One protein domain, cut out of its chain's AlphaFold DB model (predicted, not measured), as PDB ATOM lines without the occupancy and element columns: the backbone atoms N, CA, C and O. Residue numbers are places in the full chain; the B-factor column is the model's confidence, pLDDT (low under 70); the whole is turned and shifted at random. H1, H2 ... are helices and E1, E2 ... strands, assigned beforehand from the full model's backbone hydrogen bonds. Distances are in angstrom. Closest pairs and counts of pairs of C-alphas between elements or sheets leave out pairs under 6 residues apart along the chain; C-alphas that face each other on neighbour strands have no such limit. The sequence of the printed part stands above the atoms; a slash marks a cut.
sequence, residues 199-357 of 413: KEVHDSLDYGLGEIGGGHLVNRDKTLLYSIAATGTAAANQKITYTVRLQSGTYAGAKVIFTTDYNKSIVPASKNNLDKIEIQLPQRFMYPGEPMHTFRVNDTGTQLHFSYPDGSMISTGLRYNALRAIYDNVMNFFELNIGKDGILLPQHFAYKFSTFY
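What this domain is: This is residues 199 to 357 of the 413 residues of an uncharacterized protein of Christensenellaceae bacterium (UniProt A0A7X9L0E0). A strongly twisted wall of seven antiparallel strands has helices over one face and no named helix over the other. H3 packs across the part of the wall with E4, E5 and E7, H5 is on the same face beside the strands, nearest to E3 and E4 but over none of them, if only just, and H1 stands up from the wall at E2. The printed part has 159 residues, in the order H1 E1 E2 E3 E4 H2 E5 E6 E7 H3 H4 H5; the sheet runs E1 E2 E3 E4 E5 E6 E7, and the class is mixed, helices and strands. It is compact, with a radius of gyration of the C-alphas of 15.6 A and spans of 48 by 37 by 26 A.

How they stand to each other: H1, residues 199 to 212, is on the sheet and stands up from it at 56 degrees; its Ile 212 and Ala 229 of E2, residues 223 to 232, have their closest C-alphas 5.2 A apart. E1, residues 216 to 220, an edge strand, forms a hairpin with E2, with N 218 and O 226 at 2.8 A. E2 and E3, residues 239 to 246, form a hairpin, with N 229 and O 243 at 2.9 A; so do E3 and E4, residues 255 to 261, with N 242 and O 258 at 2.8 A. E1 to E4 are a meander, each strand the antiparallel neighbour of the one before. H2, residues 262 to 265, is on the same face as H1. E5, residues 274 to 280, is antiparallel to E4, with N 257 and O 278 at 2.8 A. It begins a second meander with E6, residues 294 to 299, and the edge strand E7, residues 304 to 307; N 279 and O 295 are at 2.8 A, N 298 and O 305 at 2.9 A. H3, residues 317 to 333, is on the sheet; its closest C-alphas to E5 are those of Leu 323 and Ile 279, 7.1 A. H4, residues 338 to 341, is not on the sheet. H5, residues 345 to 355, touches H1 about perpendicular, at 80 degrees, with the closest C-alphas, Leu 205 and Pro 346, 6.0 A apart; it is apart from H3. Every O i to N i+4 pair is within hydrogen-bond range in H1 and H3, 6 of 7 in H5; H2 and H4 are too short for one.

Where its parts are: H1 begins at C-alpha 199 (102.415, 17.208, 48.990) and is 19.2 A long. E2 measures 28.6 A, E3 22.8 A and E4 19.8 A. H3 runs 23.8 A from C-alpha 317 (125.211, 48.439, 25.402). H5, 15.0 A, ends at C-alpha 355 (103.896, 19.500, 27.444).

The domain as a whole: The C-alphas farthest apart, of Lys 199 and Pro 288, are 49.5 A apart. The printed part has no cut. The link E5 to E6, residues 281 to 293, is long. Mean pLDDT of the printed part is 70.7; residues under 70 include 199 to 225 and 333 to 357.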
ATOM      1  N   LYS A 199     101.759  18.517  49.010       60.38
ATOM      2  CA  LYS A 199     102.415  17.208  48.990       60.38
ATOM      3  C   LYS A 199     102.911  16.855  47.585       60.38
ATOM      4  O   LYS A 199     104.066  16.499  47.433       60.38
ATOM      5  N   GLU A 200     102.086  17.030  46.557       52.12
ATOM      6  CA  GLU A 200     102.505  16.782  45.170       52.12
ATOM      7  C   GLU A 200     103.649  17.717  44.746       52.12
ATOM      8  O   GLU A 200     104.534  17.315  43.992       52.12
ATOM      9  N   VAL A 201     103.670  18.957  45.252       56.00
ATOM     10  CA  VAL A 201     104.776  19.903  45.024       56.00
ATOM     11  C   VAL A 201     106.060  19.427  45.701       56.00
ATOM     12  O   VAL A 201     107.120  19.484  45.084       56.00
ATOM     13  N   HIS A 202     105.961  18.957  46.946       61.59
ATOM     14  CA  HIS A 202     107.060  18.360  47.706       61.59
ATOM     15  C   HIS A 202     107.632  17.131  46.989       61.59
ATOM     16  O   HIS A 202     108.819  17.103  46.681       61.59
ATOM     17  N   ASP A 203     106.774  16.181  46.621       58.66
ATOM     18  CA  ASP A 203     107.170  14.952  45.934       58.66
ATOM     19  C   ASP A 203     107.824  15.266  44.573       58.66
ATOM     20  O   ASP A 203     108.854  14.691  44.225       58.66
ATOM     21  N   SER A 204     107.294  16.246  43.828       56.34
ATOM     22  CA  SER A 204     107.882  16.709  42.557       56.34
ATOM     23  C   SER A 204     109.252  17.371  42.741       56.34
ATOM     24  O   SER A 204     110.134  17.232  41.894       56.34
ATOM     25  N   LEU A 205     109.435  18.112  43.836       60.78
ATOM     26  CA  LEU A 205     110.685  18.778  44.197       60.78
ATOM     27  C   LEU A 205     111.773  17.775  44.579       60.78
ATOM     28  O   LEU A 205     112.884  17.852  44.050       60.78
ATOM     29  N   ASP A 206     111.445  16.837  45.462       63.41
ATOM     30  CA  ASP A 206     112.338  15.770  45.917       63.41
ATOM     31  C   ASP A 206     112.758  14.888  44.744       63.41
ATOM     32  O   ASP A 206     113.946  14.617  44.542       63.41
ATOM     33  N   TYR A 207     111.787  14.515  43.911       56.66
ATOM     34  CA  TYR A 207     112.033  13.732  42.713       56.66
ATOM     35  C   TYR A 207     112.902  14.494  41.701       56.66
ATOM     36  O   TYR A 207     113.905  13.970  41.217       56.66
ATOM     37  N   GLY A 208     112.583  15.766  41.443       58.47
ATOM     38  CA  GLY A 208     113.367  16.630  40.565       58.47
ATOM     39  C   GLY A 208     114.802  16.839  41.058       58.47
ATOM     40  O   GLY A 208     115.725  16.837  40.252       58.47
ATOM     41  N   LEU A 209     115.038  16.968  42.366       64.38
ATOM     42  CA  LEU A 209     116.394  17.031  42.924       64.38
ATOM     43  C   LEU A 209     117.159  15.714  42.747       64.38
ATOM     44  O   LEU A 209     118.360  15.749  42.482       64.38
ATOM     45  N   GLY A 210     116.477  14.573  42.854       62.00
ATOM     46  CA  GLY A 210     117.064  13.258  42.592       62.00
ATOM     47  C   GLY A 210     117.427  13.046  41.120       62.00
ATOM     48  O   GLY A 210     118.537  12.610  40.817       62.00
ATOM     49  N   GLU A 211     116.525  13.389  40.198       56.22
ATOM     50  CA  GLU A 211     116.701  13.157  38.757       56.22
ATOM     51  C   GLU A 211     117.596  14.223  38.095       56.22
ATOM     52  O   GLU A 211     118.516  13.913  37.337       56.22
ATOM     53  N   ILE A 212     117.366  15.502  38.406       57.84
ATOM     54  CA  ILE A 212     118.073  16.655  37.823       57.84
ATOM     55  C   ILE A 212     119.388  16.930  38.577       57.84
ATOM     56  O   ILE A 212     120.256  17.643  38.070       57.84
ATOM     57  N   GLY A 213     119.594  16.334  39.757       59.12
ATOM     58  CA  GLY A 213     120.839  16.439  40.527       59.12
ATOM     59  C   GLY A 213     122.090  16.038  39.739       59.12
ATOM     60  O   GLY A 213     123.152  16.637  39.907       59.12
ATOM     61  N   GLY A 214     121.950  15.079  38.816       61.00
ATOM     62  CA  GLY A 214     123.020  14.633  37.917       61.00
ATOM     63  C   GLY A 214     123.202  15.471  36.644       61.00
ATOM     64  O   GLY A 214     124.172  15.265  35.918       61.00
ATOM     65  N   GLY A 215     122.304  16.422  36.370       67.44
ATOM     66  CA  GLY A 215     122.254  17.166  35.114       67.44
ATOM     67  C   GLY A 215     121.335  16.507  34.082       67.44
ATOM     68  O   GLY A 215     121.720  15.571  33.387       67.44
ATOM     69  N   HIS A 216     120.126  17.040  33.939       66.81
ATOM     70  CA  HIS A 216     119.175  16.663  32.902       66.81
ATOM     71  C   HIS A 216     119.525  17.326  31.564       66.81
ATOM     72  O   HIS A 216     119.905  18.496  31.523       66.81
ATOM     73  N   LEU A 217     119.366  16.608  30.454       68.12
ATOM     74  CA  LEU A 217     119.638  17.121  29.111       68.12
ATOM     75  C   LEU A 217     118.331  17.492  28.402       68.12
ATOM     76  O   LEU A 217     117.346  16.760  28.470       68.12
ATOM     77  N   VAL A 218     118.318  18.624  27.702       61.03
ATOM     78  CA  VAL A 218     117.163  19.100  26.930       61.03
ATOM     79  C   VAL A 218     117.540  19.147  25.464       61.03
ATOM     80  O   VAL A 218     118.369  19.965  25.058       61.03
ATOM     81  N   ASN A 219     116.916  18.279  24.677       53.97
ATOM     82  CA  ASN A 219     117.136  18.183  23.243       53.97
ATOM     83  C   ASN A 219     115.919  18.702  22.469       53.97
ATOM     84  O   ASN A 219     114.782  18.563  22.909       53.97
ATOM     85  N   ARG A 220     116.152  19.260  21.285       55.28
ATOM     86  CA  ARG A 220     115.126  19.511  20.266       55.28
ATOM     87  C   ARG A 220     115.689  19.037  18.938       55.28
ATOM     88  O   ARG A 220     116.825  19.380  18.625       55.28
ATOM     89  N   ASP A 221     114.942  18.218  18.205       52.16
ATOM     90  CA  ASP A 221     115.361  17.687  16.900       52.16
ATOM     91  C   ASP A 221     116.760  17.046  16.948       52.16
ATOM     92  O   ASP A 221     117.646  17.364  16.156       52.16
ATOM     93  N   LYS A 222     116.995  16.196  17.959       52.12
ATOM     94  CA  LYS A 222     118.298  15.557  18.256       52.12
ATOM     95  C   LYS A 222     119.462  16.522  18.540       52.12
ATOM     96  O   LYS A 222     120.597  16.083  18.711       52.12
ATOM     97  N   THR A 223     119.198  17.821  18.643       55.47
ATOM     98  CA  THR A 223     120.185  18.837  19.007       55.47
ATOM     99  C   THR A 223     120.085  19.144  20.491       55.47
ATOM    100  O   THR A 223     119.023  19.528  20.984       55.47
ATOM    101  N   LEU A 224     121.204  19.032  21.205       67.19
ATOM    102  CA  LEU A 224     121.281  19.412  22.610       67.19
ATOM    103  C   LEU A 224     121.189  20.933  22.754       67.19
ATOM    104  O   LEU A 224     122.093  21.671  22.359       67.19
ATOM    105  N   LEU A 225     120.083  21.405  23.323       62.81
ATOM    106  CA  LEU A 225     119.822  22.825  23.533       62.81
ATOM    107  C   LEU A 225     120.295  23.290  24.905       62.81
ATOM    108  O   LEU A 225     121.000  24.294  25.000       62.81
ATOM    109  N   TYR A 226     119.955  22.541  25.956       73.75
ATOM    110  CA  TYR A 226     120.286  22.902  27.334       73.75
ATOM    111  C   TYR A 226     120.714  21.691  28.154       73.75
ATOM    112  O   TYR A 226     120.363  20.555  27.852       73.75
ATOM    113  N   SER A 227     121.421  21.948  29.247       77.50
ATOM    114  CA  SER A 227     121.486  21.025  30.378       77.50
ATOM    115  C   SER A 227     121.021  21.740  31.636       77.50
ATOM    116  O   SER A 227     121.454  22.865  31.885       77.50
ATOM    117  N   ILE A 228     120.198  21.089  32.442       76.44
ATOM    118  CA  ILE A 228     119.641  21.643  33.668       76.44
ATOM    119  C   ILE A 228     120.163  20.818  34.830       76.44
ATOM    120  O   ILE A 228     120.031  19.605  34.820       76.44
ATOM    121  N   ALA A 229     120.750  21.464  35.826       78.06
ATOM    122  CA  ALA A 229     121.147  20.816  37.068       78.06
ATOM    123  C   ALA A 229     120.381  21.438  38.232       78.06
ATOM    124  O   ALA A 229     120.186  22.655  38.249       78.06
ATOM    125  N   ALA A 230     119.976  20.623  39.198       76.69
ATOM    126  CA  ALA A 230     119.378  21.090  40.438       76.69
ATOM    127  C   ALA A 230     120.309  20.736  41.602       76.69
ATOM    128  O   ALA A 230     120.845  19.637  41.662       76.69
ATOM    129  N   THR A 231     120.536  21.669  42.517       82.19
ATOM    130  CA  THR A 231     121.337  21.437  43.723       82.19
ATOM    131  C   THR A 231     120.646  22.032  44.942       82.19
ATOM    132  O   THR A 231     119.820  22.941  44.827       82.19
ATOM    133  N   GLY A 232     120.991  21.522  46.123       81.38
ATOM    134  CA  GLY A 232     120.403  21.937  47.394       81.38
ATOM    135  C   GLY A 232     119.719  20.778  48.106       81.38
ATOM    136  O   GLY A 232     119.982  19.611  47.820       81.38
ATOM    137  N   THR A 233     118.851  21.109  49.054       73.81
ATOM    138  CA  THR A 233     118.092  20.132  49.837       73.81
ATOM    139  C   THR A 233     116.645  20.585  49.898       73.81
ATOM    140  O   THR A 233     116.377  21.743  50.213       73.81
ATOM    141  N   ALA A 234     115.716  19.678  49.619       69.62
ATOM    142  CA  ALA A 234     114.295  19.918  49.799       69.62
ATOM    143  C   ALA A 234     113.909  19.787  51.280       69.62
ATOM    144  O   ALA A 234     113.266  18.843  51.720       69.62
ATOM    145  N   ALA A 235     114.375  20.743  52.078       73.44
ATOM    146  CA  ALA A 235     114.082  20.812  53.499       73.44
ATOM    147  C   ALA A 235     113.728  22.240  53.901       73.44
ATOM    148  O   ALA A 235     114.139  23.216  53.267       73.44
ATOM    149  N   ALA A 236     112.967  22.364  54.988       72.38
ATOM    150  CA  ALA A 236     112.529  23.658  55.475       72.38
ATOM    151  C   ALA A 236     113.714  24.614  55.696       72.38
ATOM    152  O   ALA A 236     114.729  24.244  56.286       72.38
ATOM    153  N   ASN A 237     113.560  25.857  55.233       75.69
ATOM    154  CA  ASN A 237     114.567  26.927  55.271       75.69
ATOM    155  C   ASN A 237     115.840  26.667  54.444       75.69
ATOM    156  O   ASN A 237     116.808  27.417  54.573       75.69
ATOM    157  N   GLN A 238     115.865  25.635  53.598       83.81
ATOM    158  CA  GLN A 238     116.966  25.408  52.666       83.81
ATOM    159  C   GLN A 238     116.697  26.080  51.319       83.81
ATOM    160  O   GLN A 238     115.556  26.365  50.943       83.81
ATOM    161  N   LYS A 239     117.777  26.360  50.589       83.44
ATOM    162  CA  LYS A 239     117.701  26.890  49.227       83.44
ATOM    163  C   LYS A 239     117.834  25.764  48.217       83.44
ATOM    164  O   LYS A 239     118.641  24.851  48.392       83.44
ATOM    165  N   ILE A 240     117.095  25.898  47.127       78.19
ATOM    166  CA  ILE A 240     117.257  25.077  45.934       78.19
ATOM    167  C   ILE A 240     117.773  25.969  44.815       78.19
ATOM    168  O   ILE A 240     117.305  27.094  44.633       78.19
ATOM    169  N   THR A 241     118.760  25.467  44.080       83.88
ATOM    170  CA  THR A 241     119.358  26.159  42.942       83.88
ATOM    171  C   THR A 241     119.171  25.348  41.674       83.88
ATOM    172  O   THR A 241     119.618  24.208  41.596       83.88
ATOM    173  N   TYR A 242     118.572  25.961  40.660       79.94
ATOM    174  CA  TYR A 242     118.484  25.414  39.312       79.94
ATOM    175  C   TYR A 242     119.482  26.128  38.412       79.94
ATOM    176  O   TYR A 242     119.514  27.353  38.356       79.94
ATOM    177  N   THR A 243     120.302  25.368  37.698       85.44
ATOM    178  CA  THR A 243     121.280  25.881  36.740       85.44
ATOM    179  C   THR A 243     120.920  25.391  35.352       85.44
ATOM    180  O   THR A 243     121.112  24.219  35.048       85.44
ATOM    181  N   VAL A 244     120.465  26.295  34.491       84.62
ATOM    182  CA  VAL A 244     120.229  26.041  33.068       84.62
ATOM    183  C   VAL A 244     121.465  26.479  32.294       84.62
ATOM    184  O   VAL A 244     121.771  27.665  32.231       84.62
ATOM    185  N   ARG A 245     122.195  25.543  31.693       86.31
ATOM    186  CA  ARG A 245     123.322  25.833  30.798       86.31
ATOM    187  C   ARG A 245     122.883  25.684  29.350       86.31
ATOM    188  O   ARG A 245     122.376  24.630  28.982       86.31
ATOM    189  N   LEU A 246     123.145  26.695  28.531       83.06
ATOM    190  CA  LEU A 246     122.956  26.634  27.084       83.06
ATOM    191  C   LEU A 246     124.048  25.746  26.479       83.06
ATOM    192  O   LEU A 246     125.230  25.949  26.749       83.06
ATOM    193  N   GLN A 247     123.668  24.765  25.673       82.44
ATOM    194  CA  GLN A 247     124.581  23.785  25.075       82.44
ATOM    195  C   GLN A 247     124.834  24.048  23.587       82.44
ATOM    196  O   GLN A 247     125.869  23.646  23.061       82.44
ATOM    197  N   SER A 248     123.949  24.789  22.921       75.56
ATOM    198  CA  SER A 248     124.075  25.145  21.505       75.56
ATOM    199  C   SER A 248     123.696  26.605  21.229       75.56
ATOM    200  O   SER A 248     123.296  27.354  22.124       75.56
ATOM    201  N   GLY A 249     123.903  27.032  19.980       79.75
ATOM    202  CA  GLY A 249     123.645  28.394  19.517       79.75
ATOM    203  C   GLY A 249     124.719  29.409  19.919       79.75
ATOM    204  O   GLY A 249     125.757  29.073  20.499       79.75
ATOM    205  N   THR A 250     124.454  30.681  19.604       80.38
ATOM    206  CA  THR A 250     125.388  31.799  19.816       80.38
ATOM    207  C   THR A 250     125.918  31.834  21.245       80.38
ATOM    208  O   THR A 250     127.119  31.974  21.447       80.38
ATOM    209  N   TYR A 251     125.050  31.616  22.234       83.62
ATOM    210  CA  TYR A 251     125.356  31.755  23.659       83.62
ATOM    211  C   TYR A 251     125.727  30.443  24.369       83.62
ATOM    212  O   TYR A 251     125.660  30.376  25.596       83.62
ATOM    213  N   ALA A 252     126.141  29.403  23.634       84.00
ATOM    214  CA  ALA A 252     126.537  28.134  24.249       84.00
ATOM    215  C   ALA A 252     127.583  28.322  25.376       84.00
ATOM    216  O   ALA A 252     128.508  29.132  25.289       84.00
ATOM    217  N   GLY A 253     127.427  27.583  26.468       84.94
ATOM    218  CA  GLY A 253     128.222  27.706  27.689       84.94
ATOM    219  C   GLY A 253     127.732  28.769  28.679       84.94
ATOM    220  O   GLY A 253     128.159  28.725  29.834       84.94
ATOM    221  N   ALA A 254     126.834  29.682  28.283       87.00
ATOM    222  CA  ALA A 254     126.159  30.574  29.227       87.00
ATOM    223  C   ALA A 254     125.263  29.786  30.181       87.00
ATOM    224  O   ALA A 254     124.726  28.734  29.826       87.00
ATOM    225  N   LYS A 255     125.121  30.298  31.404       91.06
ATOM    226  CA  LYS A 255     124.265  29.706  32.430       91.06
ATOM    227  C   LYS A 255     123.279  30.732  32.949       91.06
ATOM    228  O   LYS A 255     123.679  31.857  33.229       91.06
ATOM    229  N   VAL A 256     122.039  30.312  33.140       88.06
ATOM    230  CA  VAL A 256     121.031  31.032  33.915       88.06
ATOM    231  C   VAL A 256     120.784  30.232  35.185       88.06
ATOM    232  O   VAL A 256     120.531  29.028  35.133       88.06
ATOM    233  N   ILE A 257     120.952  30.885  36.324       88.44
ATOM    234  CA  ILE A 257     120.910  30.280  37.647       88.44
ATOM    235  C   ILE A 257     119.741  30.899  38.396       88.44
ATOM    236  O   ILE A 257     119.632  32.117  38.501       88.44
ATOM    237  N   PHE A 258     118.886  30.049  38.934       84.56
ATOM    238  CA  PHE A 258     117.719  30.437  39.697       84.56
ATOM    239  C   PHE A 258     117.854  29.878  41.101       84.56
ATOM    240  O   PHE A 258     118.084  28.681  41.266       84.56
ATOM    241  N   THR A 259     117.686  30.722  42.110       84.25
ATOM    242  CA  THR A 259     117.706  30.302  43.510       84.25
ATOM    243  C   THR A 259     116.354  30.587  44.138       84.25
ATOM    244  O   THR A 259     115.820  31.694  44.030       84.25
ATOM    245  N   THR A 260     115.807  29.578  44.806       77.94
ATOM    246  CA  THR A 260     114.514  29.639  45.480       77.94
ATOM    247  C   THR A 260     114.622  29.161  46.921       77.94
ATOM    248  O   THR A 260     115.422  28.278  47.242       77.94
ATOM    249  N   ASP A 261     113.799  29.745  47.790       77.50
ATOM    250  CA  ASP A 261     113.557  29.235  49.129       77.50
ATOM    251  C   ASP A 261     112.573  28.074  49.063       77.50
ATOM    252  O   ASP A 261     111.461  28.213  48.543       77.50
ATOM    253  N   TYR A 262     112.965  26.946  49.640       74.00
ATOM    254  CA  TYR A 262     112.134  25.761  49.674       74.00
ATOM    255  C   TYR A 262     110.753  26.013  50.295       74.00
ATOM    256  O   TYR A 262     109.734  25.643  49.712       74.00
ATOM    257  N   ASN A 263     110.692  26.728  51.423       74.31
ATOM    258  CA  ASN A 263     109.431  26.989  52.119       74.31
ATOM    259  C   ASN A 263     108.488  27.865  51.294       74.31
ATOM    260  O   ASN A 263     107.272  27.709  51.363       74.31
ATOM    261  N   LYS A 264     109.044  28.783  50.499       68.56
ATOM    262  CA  LYS A 264     108.246  29.632  49.608       68.56
ATOM    263  C   LYS A 264     107.788  28.887  48.355       68.56
ATOM    264  O   LYS A 264     106.808  29.303  47.741       68.56
ATOM    265  N   SER A 265     108.487  27.810  47.989       63.19
ATOM    266  CA  SER A 265     108.215  26.984  46.809       63.19
ATOM    267  C   SER A 265     107.162  25.898  47.014       63.19
ATOM    268  O   SER A 265     106.556  25.478  46.034       63.19
ATOM    269  N   ILE A 266     106.902  25.465  48.252       62.62
ATOM    270  CA  ILE A 266     105.891  24.433  48.557       62.62
ATOM    271  C   ILE A 266     104.469  24.987  48.748       62.62
ATOM    272  O   ILE A 266     103.529  24.213  48.918       62.62
ATOM    273  N   VAL A 267     104.290  26.313  48.727       62.06
ATOM    274  CA  VAL A 267     102.971  26.953  48.835       62.06
ATOM    275  C   VAL A 267     102.306  26.971  47.449       62.06
ATOM    276  O   VAL A 267     102.819  27.646  46.549       62.06
ATOM    277  N   PRO A 268     101.170  26.274  47.247       52.81
ATOM    278  CA  PRO A 268     100.464  26.275  45.967       52.81
ATOM    279  C   PRO A 268     100.102  27.703  45.538       52.81
ATOM    280  O   PRO A 268      99.646  28.498  46.359       52.81
ATOM    281  N   ALA A 269     100.317  28.029  44.260       51.03
ATOM    282  CA  ALA A 269     100.069  29.356  43.677       51.03
ATOM    283  C   ALA A 269     100.852  30.533  44.310       51.03
ATOM    284  O   ALA A 269     100.500  31.698  44.096       51.03
ATOM    285  N   SER A 270     101.922  30.259  45.067       54.66
ATOM    286  CA  SER A 270     102.841  31.301  45.538       54.66
ATOM    287  C   SER A 270     103.449  32.046  44.356       54.66
ATOM    288  O   SER A 270     104.022  31.426  43.466       54.66
ATOM    289  N   LYS A 271     103.344  33.381  44.375       54.28
ATOM    290  CA  LYS A 271     103.920  34.251  43.341       54.28
ATOM    291  C   LYS A 271     105.325  34.776  43.666       54.28
ATOM    292  O   LYS A 271     105.900  35.503  42.867       54.28
ATOM    293  N   ASN A 272     105.848  34.462  44.855       55.88
ATOM    294  CA  ASN A 272     107.071  35.046  45.423       55.88
ATOM    295  C   ASN A 272     107.997  33.958  45.983       55.88
ATOM    296  O   ASN A 272     108.334  33.955  47.168       55.88
ATOM    297  N   ASN A 273     108.400  33.005  45.150       64.06
ATOM    298  CA  ASN A 273     109.302  31.927  45.559       64.06
ATOM    299  C   ASN A 273     110.721  32.054  44.990       64.06
ATOM    300  O   ASN A 273     111.622  31.364  45.458       64.06
ATOM    301  N   LEU A 274     110.956  32.948  44.037       70.50
ATOM    302  CA  LEU A 274     112.284  33.261  43.517       70.50
ATOM    303  C   LEU A 274     113.005  34.244  44.440       70.50
ATOM    304  O   LEU A 274     112.567  35.378  44.613       70.50
ATOM    305  N   ASP A 275     114.126  33.824  45.022       76.25
ATOM    306  CA  ASP A 275     114.961  34.730  45.815       76.25
ATOM    307  C   ASP A 275     115.937  35.507  44.933       76.25
ATOM    308  O   ASP A 275     116.311  36.634  45.258       76.25
ATOM    309  N   LYS A 276     116.415  34.879  43.852       83.94
ATOM    310  CA  LYS A 276     117.513  35.415  43.052       83.94
ATOM    311  C   LYS A 276     117.601  34.749  41.683       83.94
ATOM    312  O   LYS A 276     117.436  33.534  41.566       83.94
ATOM    313  N   ILE A 277     117.954  35.550  40.680       86.00
ATOM    314  CA  ILE A 277     118.296  35.097  39.331       86.00
ATOM    315  C   ILE A 277     119.679  35.634  38.972       86.00
ATOM    316  O   ILE A 277     120.008  36.793  39.236       86.00
ATOM    317  N   GLU A 278     120.496  34.785  38.363       91.56
ATOM    318  CA  GLU A 278     121.836  35.114  37.906       91.56
ATOM    319  C   GLU A 278     122.104  34.612  36.493       91.56
ATOM    320  O   GLU A 278     121.599  33.572  36.079       91.56
ATOM    321  N   ILE A 279     122.966  35.323  35.772       90.88
ATOM    322  CA  ILE A 279     123.497  34.894  34.482       90.88
ATOM    323  C   ILE A 279     125.014  34.833  34.577       90.88
ATOM    324  O   ILE A 279     125.661  35.814  34.933       90.88
ATOM    325  N   GLN A 280     125.592  33.689  34.230       90.56
ATOM    326  CA  GLN A 280     127.033  33.525  34.082       90.56
ATOM    327  C   GLN A 280     127.373  33.438  32.595       90.56
ATOM    328  O   GLN A 280     126.899  32.542  31.892       90.56
ATOM    329  N   LEU A 281     128.221  34.350  32.123       85.12
ATOM    330  CA  LEU A 281     128.753  34.305  30.762       85.12
ATOM    331  C   LEU A 281     130.064  33.509  30.732       85.12
ATOM    332  O   LEU A 281     130.903  33.695  31.618       85.12
ATOM    333  N   PRO A 282     130.289  32.644  29.725       79.00
ATOM    334  CA  PRO A 282     131.570  31.985  29.569       79.00
ATOM    335  C   PRO A 282     132.622  32.999  29.119       79.00
ATOM    336  O   PRO A 282     132.314  34.013  28.492       79.00
ATOM    337  N   GLN A 283     133.886  32.687  29.401       77.94
ATOM    338  CA  GLN A 283     135.014  33.604  29.221       77.94
ATOM    339  C   GLN A 283     135.143  34.180  27.802       77.94
ATOM    340  O   GLN A 283     135.591  35.305  27.635       77.94
ATOM    341  N   ARG A 284     134.679  33.457  26.776       78.00
ATOM    342  CA  ARG A 284     134.672  33.926  25.379       78.00
ATOM    343  C   ARG A 284     133.799  35.162  25.109       78.00
ATOM    344  O   ARG A 284     133.921  35.748  24.043       78.00
ATOM    345  N   PHE A 285     132.907  35.531  26.031       72.94
ATOM    346  CA  PHE A 285     132.118  36.771  25.961       72.94
ATOM    347  C   PHE A 285     132.700  37.904  26.813       72.94
ATOM    348  O   PHE A 285     132.090  38.969  26.909       72.94
ATOM    349  N   MET A 286     133.850  37.670  27.443       72.75
ATOM    350  CA  MET A 286     134.572  38.663  28.228       72.75
ATOM    351  C   MET A 286     135.714  39.256  27.411       72.75
ATOM    352  O   MET A 286     136.161  38.659  26.428       72.75
ATOM    353  N   TYR A 287     136.203  40.427  27.818       73.62
ATOM    354  CA  TYR A 287     137.422  40.955  27.217       73.62
ATOM    355  C   TYR A 287     138.624  40.054  27.555       73.62
ATOM    356  O   TYR A 287     138.630  39.391  28.596       73.62
ATOM    357  N   PRO A 288     139.663  39.996  26.699       72.19
ATOM    358  CA  PRO A 288     140.873  39.239  27.005       72.19
ATOM    359  C   PRO A 288     141.454  39.639  28.369       72.19
ATOM    360  O   PRO A 288     141.743  40.810  28.604       72.19
ATOM    361  N   GLY A 289     141.610  38.665  29.268       72.94
ATOM    362  CA  GLY A 289     142.098  38.884  30.635       72.94
ATOM    363  C   GLY A 289     141.018  39.204  31.677       72.94
ATOM    364  O   GLY A 289     141.327  39.180  32.867       72.94
ATOM    365  N   GLU A 290     139.762  39.433  31.280       73.44
ATOM    366  CA  GLU A 290     138.656  39.562  32.236       73.44
ATOM    367  C   GLU A 290     138.242  38.184  32.794       73.44
ATOM    368  O   GLU A 290     138.126  37.206  32.039       73.44
ATOM    369  N   PRO A 291     138.002  38.075  34.115       74.50
ATOM    370  CA  PRO A 291     137.479  36.856  34.712       74.50
ATOM    371  C   PRO A 291     136.022  36.616  34.291       74.50
ATOM    372  O   PRO A 291     135.312  37.516  33.842       74.50
ATOM    373  N   MET A 292     135.532  35.387  34.477       77.25
ATOM    374  CA  MET A 292     134.092  35.142  34.382       77.25
ATOM    375  C   MET A 292     133.349  35.963  35.440       77.25
ATOM    376  O   MET A 292     133.708  35.960  36.615       77.25
ATOM    377  N   HIS A 293     132.260  36.592  35.017       81.75
ATOM    378  CA  HIS A 293     131.372  37.369  35.863       81.75
ATOM    379  C   HIS A 293     130.015  36.681  35.940       81.75
ATOM    380  O   HIS A 293     129.516  36.118  34.958       81.75
ATOM    381  N   THR A 294     129.431  36.765  37.129       88.44
ATOM    382  CA  THR A 294     128.043  36.407  37.389       88.44
ATOM    383  C   THR A 294     127.263  37.699  37.555       88.44
ATOM    384  O   THR A 294     127.628  38.544  38.369       88.44
ATOM    385  N   PHE A 295     126.209  37.862  36.774       90.06
ATOM    386  CA  PHE A 295     125.383  39.059  36.758       90.06
ATOM    387  C   PHE A 295     124.066  38.758  37.450       90.06
ATOM    388  O   PHE A 295     123.430  37.757  37.132       90.06
ATOM    389  N   ARG A 296     123.648  39.613  38.378       90.00
ATOM    390  CA  ARG A 296     122.329  39.512  39.000       90.00
ATOM    391  C   ARG A 296     121.285  40.064  38.049       90.00
ATOM    392  O   ARG A 296     121.502  41.107  37.431       90.00
ATOM    393  N   VAL A 297     120.155  39.379  37.983       87.06
ATOM    394  CA  VAL A 297     118.984  39.822  37.236       87.06
ATOM    395  C   VAL A 297     117.915  40.246  38.225       87.06
ATOM    396  O   VAL A 297     117.581  39.501  39.147       87.06
ATOM    397  N   ASN A 298     117.390  41.447  38.031       83.44
ATOM    398  CA  ASN A 298     116.209  41.931  38.720       83.44
ATOM    399  C   ASN A 298     115.104  42.109  37.677       83.44
ATOM    400  O   ASN A 298     115.140  43.059  36.893       83.44
ATOM    401  N   ASP A 299     114.174  41.158  37.646       77.56
ATOM    402  CA  ASP A 299     112.987  41.197  36.799       77.56
ATOM    403  C   ASP A 299     111.760  41.460  37.674       77.56
ATOM    404  O   ASP A 299     111.386  40.638  38.510       77.56
ATOM    405  N   THR A 300     111.137  42.622  37.489       69.69
ATOM    406  CA  THR A 300     109.912  43.003  38.204       69.69
ATOM    407  C   THR A 300     108.645  42.630  37.429       69.69
ATOM    408  O   THR A 300     107.558  43.088  37.774       69.69
ATOM    409  N   GLY A 301     108.772  41.904  36.315       67.94
ATOM    410  CA  GLY A 301     107.706  41.627  35.353       67.94
ATOM    411  C   GLY A 301     107.411  42.782  34.394       67.94
ATOM    412  O   GLY A 301     106.892  42.571  33.301       67.94
ATOM    413  N   THR A 302     107.751  44.010  34.783       67.56
ATOM    414  CA  THR A 302     107.592  45.223  33.965       67.56
ATOM    415  C   THR A 302     108.925  45.829  33.546       67.56
ATOM    416  O   THR A 302     108.980  46.605  32.595       67.56
ATOM    417  N   GLN A 303     109.993  45.533  34.284       75.81
ATOM    418  CA  GLN A 303     111.331  46.046  34.035       75.81
ATOM    419  C   GLN A 303     112.362  44.957  34.291       75.81
ATOM    420  O   GLN A 303     112.253  44.213  35.263       75.81
ATOM    421  N   LEU A 304     113.384  44.931  33.436       82.62
ATOM    422  CA  LEU A 304     114.495  43.994  33.508       82.62
ATOM    423  C   LEU A 304     115.808  44.761  33.669       82.62
ATOM    424  O   LEU A 304     116.218  45.509  32.772       82.62
ATOM    425  N   HIS A 305     116.465  44.546  34.804       87.19
ATOM    426  CA  HIS A 305     117.732  45.175  35.160       87.19
ATOM    427  C   HIS A 305     118.816  44.128  35.398       87.19
ATOM    428  O   HIS A 305     118.564  43.079  35.991       87.19
ATOM    429  N   PHE A 306     120.044  44.450  34.993       90.75
ATOM    430  CA  PHE A 306     121.219  43.620  35.236       90.75
ATOM    431  C   PHE A 306     122.217  44.374  36.103       90.75
ATOM    432  O   PHE A 306     122.389  45.583  35.952       90.75
ATOM    433  N   SER A 307     122.897  43.667  36.998       90.25
ATOM    434  CA  SER A 307     123.949  44.257  37.829       90.25
ATOM    435  C   SER A 307     125.101  43.290  38.064       90.25
ATOM    436  O   SER A 307     124.944  42.069  37.987       90.25
ATOM    437  N   TYR A 308     126.277  43.837  38.342       87.12
ATOM    438  CA  TYR A 308     127.411  43.065  38.838       87.12
ATOM    439  C   TYR A 308     127.162  42.593  40.283       87.12
ATOM    440  O   TYR A 308     126.243  43.078  40.952       87.12
ATOM    441  N   PRO A 309     127.982  41.666  40.814       80.69
ATOM    442  CA  PRO A 309     127.849  41.206  42.197       80.69
ATOM    443  C   PRO A 309     127.961  42.319  43.248       80.69
ATOM    444  O   PRO A 309     127.395  42.176  44.329       80.69
ATOM    445  N   ASP A 310     128.665  43.407  42.925       84.19
ATOM    446  CA  ASP A 310     128.819  44.601  43.766       84.19
ATOM    447  C   ASP A 310     127.604  45.553  43.724       84.19
ATOM    448  O   ASP A 310     127.572  46.544  44.449       84.19
ATOM    449  N   GLY A 311     126.590  45.246  42.904       84.25
ATOM    450  CA  GLY A 311     125.370  46.038  42.747       84.25
ATOM    451  C   GLY A 311     125.453  47.137  41.688       84.25
ATOM    452  O   GLY A 311     124.447  47.800  41.434       84.25
ATOM    453  N   SER A 312     126.602  47.327  41.031       86.81
ATOM    454  CA  SER A 312     126.713  48.296  39.942       86.81
ATOM    455  C   SER A 312     125.854  47.878  38.742       86.81
ATOM    456  O   SER A 312     125.827  46.717  38.327       86.81
ATOM    457  N   MET A 313     125.089  48.833  38.209       89.12
ATOM    458  CA  MET A 313     124.056  48.575  37.204       89.12
ATOM    459  C   MET A 313     124.634  48.505  35.791       89.12
ATOM    460  O   MET A 313     125.461  49.323  35.390       89.12
ATOM    461  N   ILE A 314     124.120  47.565  35.005       85.88
ATOM    462  CA  ILE A 314     124.343  47.446  33.567       85.88
ATOM    463  C   ILE A 314     123.026  47.823  32.897       85.88
ATOM    464  O   ILE A 314     122.083  47.035  32.881       85.88
ATOM    465  N   SER A 315     122.944  49.046  32.379       78.00
ATOM    466  CA  SER A 315     121.691  49.600  31.853       78.00
ATOM    467  C   SER A 315     121.596  49.600  30.326       78.00
ATOM    468  O   SER A 315     120.486  49.614  29.804       78.00
ATOM    469  N   THR A 316     122.719  49.588  29.593       81.56
ATOM    470  CA  THR A 316     122.741  49.648  28.116       81.56
ATOM    471  C   THR A 316     123.991  48.984  27.505       81.56
ATOM    472  O   THR A 316     124.904  48.557  28.214       81.56
ATOM    473  N   GLY A 317     124.038  48.880  26.169       82.69
ATOM    474  CA  GLY A 317     125.211  48.439  25.402       82.69
ATOM    475  C   GLY A 317     125.226  46.952  25.026       82.69
ATOM    476  O   GLY A 317     124.289  46.205  25.298       82.69
ATOM    477  N   LEU A 318     126.315  46.510  24.383       79.44
ATOM    478  CA  LEU A 318     126.454  45.136  23.871       79.44
ATOM    479  C   LEU A 318     126.302  44.077  24.971       79.44
ATOM    480  O   LEU A 318     125.636  43.065  24.766       79.44
ATOM    481  N   ARG A 319     126.874  44.332  26.154       83.69
ATOM    482  CA  ARG A 319     126.786  43.431  27.313       83.69
ATOM    483  C   ARG A 319     125.351  43.319  27.831       83.69
ATOM    484  O   ARG A 319     124.884  42.206  28.041       83.69
ATOM    485  N   TYR A 320     124.640  44.442  27.964       85.69
ATOM    486  CA  TYR A 320     123.216  44.449  28.322       85.69
ATOM    487  C   TYR A 320     122.388  43.630  27.325       85.69
ATOM    488  O   TYR A 320     121.625  42.758  27.728       85.69
ATOM    489  N   ASN A 321     122.590  43.853  26.022       83.56
ATOM    490  CA  ASN A 321     121.857  43.146  24.971       83.56
ATOM    491  C   ASN A 321     122.128  41.635  24.989       83.56
ATOM    492  O   ASN A 321     121.198  40.855  24.810       83.56
ATOM    493  N   ALA A 322     123.373  41.213  25.232       82.50
ATOM    494  CA  ALA A 322     123.719  39.797  25.346       82.50
ATOM    495  C   ALA A 322     123.068  39.145  26.576       82.50
ATOM    496  O   ALA A 322     122.476  38.074  26.460       82.50
ATOM    497  N   LEU A 323     123.132  39.801  27.741       86.12
ATOM    498  CA  LEU A 323     122.493  39.321  28.970       86.12
ATOM    499  C   LEU A 323     120.976  39.211  28.805       86.12
ATOM    500  O   LEU A 323     120.399  38.182  29.147       86.12
ATOM    501  N   ARG A 324     120.352  40.231  28.211       88.25
ATOM    502  CA  ARG A 324     118.927  40.232  27.886       88.25
ATOM    503  C   ARG A 324     118.558  39.127  26.908       88.25
ATOM    504  O   ARG A 324     117.620  38.394  27.170       88.25
ATOM    505  N   ALA A 325     119.318  38.945  25.832       84.19
ATOM    506  CA  ALA A 325     119.045  37.885  24.870       84.19
ATOM    507  C   ALA A 325     119.156  36.487  25.496       84.19
ATOM    508  O   ALA A 325     118.346  35.623  25.184       84.19
ATOM    509  N   ILE A 326     120.129  36.252  26.383       83.94
ATOM    510  CA  ILE A 326     120.258  34.979  27.113       83.94
ATOM    511  C   ILE A 326     119.080  34.779  28.066       83.94
ATOM    512  O   ILE A 326     118.504  33.691  28.090       83.94
ATOM    513  N   TYR A 327     118.727  35.822  28.821       85.19
ATOM    514  CA  TYR A 327     117.572  35.826  29.712       85.19
ATOM    515  C   TYR A 327     116.294  35.482  28.948       85.19
ATOM    516  O   TYR A 327     115.666  34.470  29.239       85.19
ATOM    517  N   ASP A 328     115.972  36.264  27.918       82.88
ATOM    518  CA  ASP A 328     114.771  36.110  27.103       82.88
ATOM    519  C   ASP A 328     114.752  34.743  26.409       82.88
ATOM    520  O   ASP A 328     113.702  34.120  26.322       82.88
ATOM    521  N   ASN A 329     115.896  34.227  25.946       75.50
ATOM    522  CA  ASN A 329     115.966  32.902  25.326       75.50
ATOM    523  C   ASN A 329     115.573  31.797  26.318       75.50
ATOM    524  O   ASN A 329     114.708  30.982  26.006       75.50
ATOM    525  N   VAL A 330     116.134  31.814  27.531       73.88
ATOM    526  CA  VAL A 330     115.781  30.836  28.570       73.88
ATOM    527  C   VAL A 330     114.340  31.028  29.037       73.88
ATOM    528  O   VAL A 330     113.591  30.054  29.063       73.88
ATOM    529  N   MET A 331     113.920  32.255  29.354       74.62
ATOM    530  CA  MET A 331     112.557  32.505  29.827       74.62
ATOM    531  C   MET A 331     111.520  32.143  28.773       74.62
ATOM    532  O   MET A 331     110.580  31.430  29.093       74.62
ATOM    533  N   ASN A 332     111.705  32.539  27.512       70.19
ATOM    534  CA  ASN A 332     110.767  32.195  26.443       70.19
ATOM    535  C   ASN A 332     110.770  30.697  26.144       70.19
ATOM    536  O   ASN A 332     109.704  30.129  25.935       70.19
ATOM    537  N   PHE A 333     111.938  30.042  26.134       63.44
ATOM    538  CA  PHE A 333     112.002  28.599  25.904       63.44
ATOM    539  C   PHE A 333     111.226  27.832  26.973       63.44
ATOM    540  O   PHE A 333     110.502  26.899  26.649       63.44
ATOM    541  N   PHE A 334     111.351  28.227  28.236       60.31
ATOM    542  CA  PHE A 334     110.584  27.619  29.317       60.31
ATOM    543  C   PHE A 334     109.226  28.293  29.537       60.31
ATOM    544  O   PHE A 334     108.579  27.936  30.499       60.31
ATOM    545  N   GLU A 335     108.788  29.234  28.692       59.03
ATOM    546  CA  GLU A 335     107.587  30.073  28.887       59.03
ATOM    547  C   GLU A 335     107.425  30.618  30.320       59.03
ATOM    548  O   GLU A 335     106.328  30.710  30.872       59.03
ATOM    549  N   LEU A 336     108.537  31.008  30.937       62.84
ATOM    550  CA  LEU A 336     108.551  31.605  32.260       62.84
ATOM    551  C   LEU A 336     108.129  33.073  32.165       62.84
ATOM    552  O   LEU A 336     108.840  33.896  31.589       62.84
ATOM    553  N   ASN A 337     106.997  33.418  32.779       62.59
ATOM    554  CA  ASN A 337     106.565  34.804  32.937       62.59
ATOM    555  C   ASN A 337     106.557  35.209  34.417       62.59
ATOM    556  O   ASN A 337     105.598  34.975  35.153       62.59
ATOM    557  N   ILE A 338     107.637  35.864  34.850       60.22
ATOM    558  CA  ILE A 338     107.819  36.271  36.250       60.22
ATOM    559  C   ILE A 338     106.725  37.248  36.703       60.22
ATOM    560  O   ILE A 338     106.204  37.113  37.809       60.22
ATOM    561  N   GLY A 339     106.323  38.185  35.838       47.16
ATOM    562  CA  GLY A 339     105.339  39.223  36.162       47.16
ATOM    563  C   GLY A 339     103.895  38.736  36.290       47.16
ATOM    564  O   GLY A 339     103.118  39.317  37.046       47.16
ATOM    565  N   LYS A 340     103.515  37.687  35.554       42.31
ATOM    566  CA  LYS A 340     102.132  37.183  35.512       42.31
ATOM    567  C   LYS A 340     101.907  35.998  36.449       42.31
ATOM    568  O   LYS A 340     100.892  35.941  37.152       42.31
ATOM    569  N   ASP A 341     102.884  35.102  36.497       44.78
ATOM    570  CA  ASP A 341     102.686  33.741  36.980       44.78
ATOM    571  C   ASP A 341     103.511  33.439  38.249       44.78
ATOM    572  O   ASP A 341     103.298  32.414  38.891       44.78
ATOM    573  N   GLY A 342     104.425  34.341  38.648       44.50
ATOM    574  CA  GLY A 342     105.177  34.261  39.910       44.50
ATOM    575  C   GLY A 342     105.931  32.936  40.133       44.50
ATOM    576  O   GLY A 342     105.994  32.426  41.246       44.50
ATOM    577  N   ILE A 343     106.449  32.351  39.050       49.28
ATOM    578  CA  ILE A 343     106.563  30.896  38.861       49.28
ATOM    579  C   ILE A 343     107.697  30.223  39.647       49.28
ATOM    580  O   ILE A 343     108.878  30.354  39.328       49.28
ATOM    581  N   LEU A 344     107.315  29.389  40.617       50.28
ATOM    582  CA  LEU A 344     107.267  27.908  40.575       50.28
ATOM    583  C   LEU A 344     108.197  27.161  39.592       50.28
ATOM    584  O   LEU A 344     107.776  26.186  38.973       50.28
ATOM    585  N   LEU A 345     109.468  27.564  39.476       52.09
ATOM    586  CA  LEU A 345     110.501  26.834  38.723       52.09
ATOM    587  C   LEU A 345     110.402  25.299  38.827       52.09
ATOM    588  O   LEU A 345     110.364  24.651  37.789       52.09
ATOM    589  N   PRO A 346     110.298  24.696  40.023       48.38
ATOM    590  CA  PRO A 346     110.256  23.240  40.149       48.38
ATOM    591  C   PRO A 346     109.069  22.592  39.425       48.38
ATOM    592  O   PRO A 346     109.232  21.594  38.726       48.38
ATOM    593  N   GLN A 347     107.882  23.192  39.555       45.88
ATOM    594  CA  GLN A 347     106.652  22.698  38.934       45.88
ATOM    595  C   GLN A 347     106.656  22.948  37.427       45.88
ATOM    596  O   GLN A 347     106.165  22.127  36.662       45.88
ATOM    597  N   HIS A 348     107.240  24.070  36.998       47.78
ATOM    598  CA  HIS A 348     107.323  24.438  35.592       47.78
ATOM    599  C   HIS A 348     108.364  23.608  34.842       47.78
ATOM    600  O   HIS A 348     108.116  23.216  33.709       47.78
ATOM    601  N   PHE A 349     109.494  23.268  35.472       50.22
ATOM    602  CA  PHE A 349     110.430  22.295  34.917       50.22
ATOM    603  C   PHE A 349     109.751  20.925  34.812       50.22
ATOM    604  O   PHE A 349     109.719  20.381  33.715       50.22
ATOM    605  N   ALA A 350     109.093  20.430  35.868       43.25
ATOM    606  CA  ALA A 350     108.332  19.177  35.803       43.25
ATOM    607  C   ALA A 350     107.268  19.170  34.676       43.25
ATOM    608  O   ALA A 350     107.236  18.241  33.875       43.25
ATOM    609  N   TYR A 351     106.478  20.242  34.542       39.19
ATOM    610  CA  TYR A 351     105.397  20.380  33.555       39.19
ATOM    611  C   TYR A 351     105.853  20.679  32.117       39.19
ATOM    612  O   TYR A 351     105.254  20.215  31.150       39.19
ATOM    613  N   LYS A 352     106.921  21.454  31.911       44.19
ATOM    614  CA  LYS A 352     107.443  21.709  30.555       44.19
ATOM    615  C   LYS A 352     108.034  20.454  29.959       44.19
ATOM    616  O   LYS A 352     107.888  20.214  28.766       44.19
ATOM    617  N   PHE A 353     108.631  19.609  30.788       43.06
ATOM    618  CA  PHE A 353     109.034  18.308  30.309       43.06
ATOM    619  C   PHE A 353     107.847  17.454  29.842       43.06
ATOM    620  O   PHE A 353     108.088  16.573  29.023       43.06
ATOM    621  N   SER A 354     106.611  17.745  30.290       35.84
ATOM    622  CA  SER A 354     105.390  17.030  29.896       35.84
ATOM    623  C   SER A 354     104.577  17.559  28.751       35.84
ATOM    624  O   SER A 354     103.910  16.793  28.060       35.84
ATOM    625  N   THR A 355     104.693  18.846  28.480       32.09
ATOM    626  CA  THR A 355     103.896  19.500  27.444       32.09
ATOM    627  C   THR A 355     104.637  19.696  26.130       32.09
ATOM    628  O   THR A 355     104.017  20.057  25.135       32.09
ATOM    629  N   PHE A 356     105.949  19.445  26.078       33.03
ATOM    630  CA  PHE A 356     106.742  19.834  24.912       33.03
ATOM    631  C   PHE A 356     106.597  18.958  23.657       33.03
ATOM    632  O   PHE A 356     107.104  19.364  22.614       33.03
ATOM    633  N   TYR A 357     105.937  17.794  23.702       38.44
ATOM    634  CA  TYR A 357     106.032  16.834  22.584       38.44
ATOM    635  C   TYR A 357     104.733  16.094  22.235       38.44
ATOM    636  O   TYR A 357     104.757  15.105  21.510       38.44
TER     637      TYR A 357